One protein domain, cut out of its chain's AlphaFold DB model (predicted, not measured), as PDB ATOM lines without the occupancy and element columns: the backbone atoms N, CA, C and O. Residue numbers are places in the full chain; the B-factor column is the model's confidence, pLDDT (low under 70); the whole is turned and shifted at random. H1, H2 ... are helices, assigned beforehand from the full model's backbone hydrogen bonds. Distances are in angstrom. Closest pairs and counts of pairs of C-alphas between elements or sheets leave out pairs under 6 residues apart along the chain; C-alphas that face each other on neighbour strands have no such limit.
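This is residues 11 to 50 of the 101 residues of an uncharacterized protein of Escherichia coli (UniProt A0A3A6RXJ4). Going along the printed part from Asp 11, you meet a short helix, H1, then one long helix, H2, that makes most of the length of a thin rod, and then a small helix, H3, at the far end. The three follow one another end to end, with no part folding back on another. The printed part has 40 residues with three named helices, in the order H1, H2, H3, and no named strand; the class is all helix. The whole is extended, with a radius of gyration of the C-alphas of 17.4 A and spans of 56 by 12 by 7 A.

Start at H1, residues 13 to 20, which meets H2, residues 22 to 42, only through their link. That link is tight, with 1 residue between them, Arg 21. Go on past Leu 42 to H3, residues 46 to 50: its link from H2 is also tight, with 3 residues, yet H2 and H3 are apart. H1 and H3 are apart too. In H1, H2 and H3 every pair of O i and N i+4 is within hydrogen-bond range.

Find C-alpha 13 at (11.894, 54.616, 39.124), where H1 begins; it spans 10.7 A to C-alpha 20. Look next at C-alpha 22, at (12.528, 40.832, 35.388), where H2 begins; from there it runs 30.1 A to C-alpha 42. H3 spans 5.9 A and ends at C-alpha 50, at (34.656, 5.078, 45.648).

The C-alphas of Asp 11 and Lys 50, the first and last printed, are the two farthest apart, at 56.3 A. Residues 11 to 50 stand free. The printed part has no cut and no long link. In the B-factor column the mean pLDDT of the printed part is 83.9, and residues 44 to 50 are under 70.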
ATOM      1  N   ASP A  11       5.488  52.560  42.793       71.50
ATOM      2  CA  ASP A  11       5.712  53.188  41.484       71.50
ATOM      3  C   ASP A  11       6.892  54.178  41.505       71.50
ATOM      4  O   ASP A  11       6.829  55.336  41.083       71.50
ATOM      5  N   ASN A  12       8.034  53.703  42.003       83.50
ATOM      6  CA  ASN A  12       9.293  54.437  41.938       83.50
ATOM      7  C   ASN A  12      10.143  53.987  40.736       83.50
ATOM      8  O   ASN A  12      10.045  52.867  40.221       83.50
ATOM      9  N   ALA A  13      11.043  54.866  40.289       84.44
ATOM     10  CA  ALA A  13      11.894  54.616  39.124       84.44
ATOM     11  C   ALA A  13      12.728  53.322  39.248       84.44
ATOM     12  O   ALA A  13      13.019  52.659  38.245       84.44
ATOM     13  N   ARG A  14      13.084  52.927  40.477       84.94
ATOM     14  CA  ARG A  14      13.851  51.710  40.767       84.94
ATOM     15  C   ARG A  14      13.024  50.449  40.520       84.94
ATOM     16  O   ARG A  14      13.552  49.502  39.936       84.94
ATOM     17  N   ASN A  15      11.753  50.444  40.899       85.69
ATOM     18  CA  ASN A  15      10.839  49.328  40.673       85.69
ATOM     19  C   ASN A  15      10.474  49.194  39.192       85.69
ATOM     20  O   ASN A  15      10.585  48.096  38.652       85.69
ATOM     21  N   ARG A  16      10.239  50.305  38.478       83.31
ATOM     22  CA  ARG A  16      10.082  50.285  37.008       83.31
ATOM     23  C   ARG A  16      11.313  49.702  36.302       83.31
ATOM     24  O   ARG A  16      11.202  48.898  35.380       83.31
ATOM     25  N   ARG A  17      12.518  50.053  36.767       86.81
ATOM     26  CA  ARG A  17      13.788  49.484  36.275       86.81
ATOM     27  C   ARG A  17      13.931  47.990  36.599       86.81
ATOM     28  O   ARG A  17      14.535  47.270  35.806       86.81
ATOM     29  N   ARG A  18      13.425  47.524  37.745       85.88
ATOM     30  CA  ARG A  18      13.409  46.097  38.114       85.88
ATOM     31  C   ARG A  18      12.421  45.312  37.255       85.88
ATOM     32  O   ARG A  18      12.836  44.300  36.705       85.88
ATOM     33  N   ALA A  19      11.204  45.823  37.065       86.94
ATOM     34  CA  ALA A  19      10.172  45.215  36.225       86.94
ATOM     35  C   ALA A  19      10.661  45.018  34.780       86.94
ATOM     36  O   ALA A  19      10.590  43.917  34.245       86.94
ATOM     37  N   ARG A  20      11.309  46.035  34.186       89.81
ATOM     38  CA  ARG A  20      11.905  45.922  32.838       89.81
ATOM     39  C   ARG A  20      12.996  44.852  32.721       89.81
ATOM     40  O   ARG A  20      13.217  44.333  31.636       89.81
ATOM     41  N   ARG A  21      13.704  44.537  33.813       88.81
ATOM     42  CA  ARG A  21      14.763  43.509  33.833       88.81
ATOM     43  C   ARG A  21      14.309  42.181  34.420       88.81
ATOM     44  O   ARG A  21      15.147  41.311  34.636       88.81
ATOM     45  N   GLN A  22      13.025  42.022  34.718       87.81
ATOM     46  CA  GLN A  22      12.528  40.832  35.388       87.81
ATOM     47  C   GLN A  22      12.793  39.577  34.547       87.81
ATOM     48  O   GLN A  22      13.446  38.661  35.038       87.81
ATOM     49  N   ALA A  23      12.448  39.610  33.257       86.81
ATOM     50  CA  ALA A  23      12.704  38.510  32.328       86.81
ATOM     51  C   ALA A  23      14.198  38.139  32.231       86.81
ATOM     52  O   ALA A  23      14.555  36.969  32.313       86.81
ATOM     53  N   GLN A  24      15.094  39.133  32.151       91.50
ATOM     54  CA  GLN A  24      16.547  38.899  32.119       91.50
ATOM     55  C   GLN A  24      17.060  38.255  33.415       91.50
ATOM     56  O   GLN A  24      17.941  37.401  33.387       91.50
ATOM     57  N   ARG A  25      16.516  38.653  34.571       89.00
ATOM     58  CA  ARG A  25      16.882  38.061  35.867       89.00
ATOM     59  C   ARG A  25      16.375  36.630  35.989       89.00
ATOM     60  O   ARG A  25      17.085  35.792  36.531       89.00
ATOM     61  N   GLU A  26      15.170  36.355  35.503       90.75
ATOM     62  CA  GLU A  26      14.599  35.009  35.479       90.75
ATOM     63  C   GLU A  26      15.414  34.081  34.573       90.75
ATOM     64  O   GLU A  26      15.772  32.985  35.005       90.75
ATOM     65  N   GLN A  27      15.807  34.546  33.383       91.62
ATOM     66  CA  GLN A  27      16.715  33.824  32.486       91.62
ATOM     67  C   GLN A  27      18.070  33.549  33.151       91.62
ATOM     68  O   GLN A  27      18.468  32.392  33.257       91.62
ATOM     69  N   ALA A  28      18.721  34.569  33.716       92.88
ATOM     70  CA  ALA A  28      19.999  34.402  34.412       92.88
ATOM     71  C   ALA A  28      19.906  33.413  35.592       92.88
ATOM     72  O   ALA A  28      20.820  32.624  35.830       92.88
ATOM     73  N   MET A  29      18.789  33.409  36.327       94.06
ATOM     74  CA  MET A  29      18.545  32.445  37.406       94.06
ATOM     75  C   MET A  29      18.364  31.015  36.880       94.06
ATOM     76  O   MET A  29      18.834  30.070  37.521       94.06
ATOM     77  N   GLN A  30      17.693  30.828  35.739       92.75
ATOM     78  CA  GLN A  30      17.548  29.517  35.098       92.75
ATOM     79  C   GLN A  30      18.892  28.999  34.572       92.75
ATOM     80  O   GLN A  30      19.249  27.853  34.851       92.75
ATOM     81  N   GLU A  31      19.669  29.849  33.904       94.69
ATOM     82  CA  GLU A  31      21.013  29.521  33.423       94.69
ATOM     83  C   GLU A  31      21.944  29.151  34.578       94.69
ATOM     84  O   GLU A  31      22.628  28.128  34.531       94.69
ATOM     85  N   GLN A  32      21.909  29.906  35.679       94.50
ATOM     86  CA  GLN A  32      22.708  29.601  36.864       94.50
ATOM     87  C   GLN A  32      22.296  28.268  37.513       94.50
ATOM     88  O   GLN A  32      23.152  27.505  37.972       94.50
ATOM     89  N   ARG A  33      20.993  27.953  37.546       94.25
ATOM     90  CA  ARG A  33      20.491  26.648  38.012       94.25
ATOM     91  C   ARG A  33      20.978  25.511  37.116       94.25
ATOM     92  O   ARG A  33      21.411  24.482  37.638       94.25
ATOM     93  N   LEU A  34      20.938  25.699  35.799       94.25
ATOM     94  CA  LEU A  34      21.421  24.717  34.832       94.25
ATOM     95  C   LEU A  34      22.934  24.500  34.973       94.25
ATOM     96  O   LEU A  34      23.366  23.358  35.107       94.25
ATOM     97  N   ALA A  35      23.721  25.575  35.054       93.94
ATOM     98  CA  ALA A  35      25.165  25.517  35.257       93.94
ATOM     99  C   ALA A  35      25.538  24.765  36.545       93.94
ATOM    100  O   ALA A  35      26.406  23.897  36.524       93.94
ATOM    101  N   ARG A  36      24.825  25.011  37.657       91.00
ATOM    102  CA  ARG A  36      25.010  24.255  38.912       91.00
ATOM    103  C   ARG A  36      24.697  22.770  38.752       91.00
ATOM    104  O   ARG A  36      25.423  21.936  39.284       91.00
ATOM    105  N   LYS A  37      23.632  22.427  38.023       88.56
ATOM    106  CA  LYS A  37      23.252  21.030  37.763       88.56
ATOM    107  C   LYS A  37      24.295  20.317  36.900       88.56
ATOM    108  O   LYS A  37      24.630  19.174  37.195       88.56
ATOM    109  N   ILE A  38      24.816  20.990  35.874       88.88
ATOM    110  CA  ILE A  38      25.891  20.477  35.015       88.88
ATOM    111  C   ILE A  38      27.167  20.282  35.837       88.88
ATOM    112  O   ILE A  38      27.722  19.189  35.829       88.88
ATOM    113  N   ALA A  39      27.580  21.285  36.615       88.31
ATOM    114  CA  ALA A  39      28.752  21.193  37.480       88.31
ATOM    115  C   ALA A  39      28.644  20.029  38.478       88.31
ATOM    116  O   ALA A  39      29.596  19.278  38.630       88.31
ATOM    117  N   LEU A  40      27.471  19.814  39.087       84.12
ATOM    118  CA  LEU A  40      27.228  18.688  39.996       84.12
ATOM    119  C   LEU A  40      27.292  17.320  39.294       84.12
ATOM    120  O   LEU A  40      27.680  16.322  39.897       84.12
ATOM    121  N   LYS A  41      26.870  17.246  38.026       80.88
ATOM    122  CA  LYS A  41      26.963  16.019  37.223       80.88
ATOM    123  C   LYS A  41      28.404  15.736  36.801       80.88
ATOM    124  O   LYS A  41      28.816  14.582  36.844       80.88
ATOM    125  N   LEU A  42      29.154  16.777  36.442       80.75
ATOM    126  CA  LEU A  42      30.562  16.691  36.047       80.75
ATOM    127  C   LEU A  42      31.510  16.489  37.231       80.75
ATOM    128  O   LEU A  42      32.543  15.856  37.064       80.75
ATOM    129  N   SER A  43      31.161  16.962  38.433       77.94
ATOM    130  CA  SER A  43      31.985  16.795  39.638       77.94
ATOM    131  C   SER A  43      32.106  15.340  40.106       77.94
ATOM    132  O   SER A  43      32.792  15.078  41.090       77.94
ATOM    133  N   GLY A  44      31.437  14.407  39.421       69.81
ATOM    134  CA  GLY A  44      31.459  12.988  39.731       69.81
ATOM    135  C   GLY A  44      30.702  12.670  41.017       69.81
ATOM    136  O   GLY A  44      30.615  13.451  41.969       69.81
ATOM    137  N   CYS A  45      30.127  11.475  41.071       65.31
ATOM    138  CA  CYS A  45      29.656  10.924  42.327       65.31
ATOM    139  C   CYS A  45      30.856  10.259  43.002       65.31
ATOM    140  O   CYS A  45      31.020   9.047  42.907       65.31
ATOM    141  N   VAL A  46      31.664  11.038  43.732       60.88
ATOM    142  CA  VAL A  46      32.823  10.524  44.497       60.88
ATOM    143  C   VAL A  46      32.442   9.297  45.336       60.88
ATOM    144  O   VAL A  46      33.245   8.396  45.538       60.88
ATOM    145  N   ARG A  47      31.185   9.226  45.795       61.03
ATOM    146  CA  ARG A  47      30.640   8.087  46.542       61.03
ATOM    147  C   ARG A  47      30.440   6.827  45.693       61.03
ATOM    148  O   ARG A  47      30.715   5.750  46.205       61.03
ATOM    149  N   ALA A  48      29.976   6.940  44.449       64.25
ATOM    150  CA  ALA A  48      29.759   5.796  43.561       64.25
ATOM    151  C   ALA A  48      31.082   5.269  43.001       64.25
ATOM    152  O   ALA A  48      31.302   4.064  43.042       64.25
ATOM    153  N   ASP A  49      31.989   6.156  42.588       66.06
ATOM    154  CA  ASP A  49      33.315   5.754  42.106       66.06
ATOM    155  C   ASP A  49      34.126   5.113  43.239       66.06
ATOM    156  O   ASP A  49      34.718   4.049  43.070       66.06
ATOM    157  N   LYS A  50      34.057   5.684  44.452       66.38
ATOM    158  CA  LYS A  50      34.656   5.078  45.648       66.38
ATOM    159  C   LYS A  50      34.005   3.738  45.999       66.38
ATOM    160  O   LYS A  50      34.728   2.798  46.314       66.38
TER     161      LYS A  50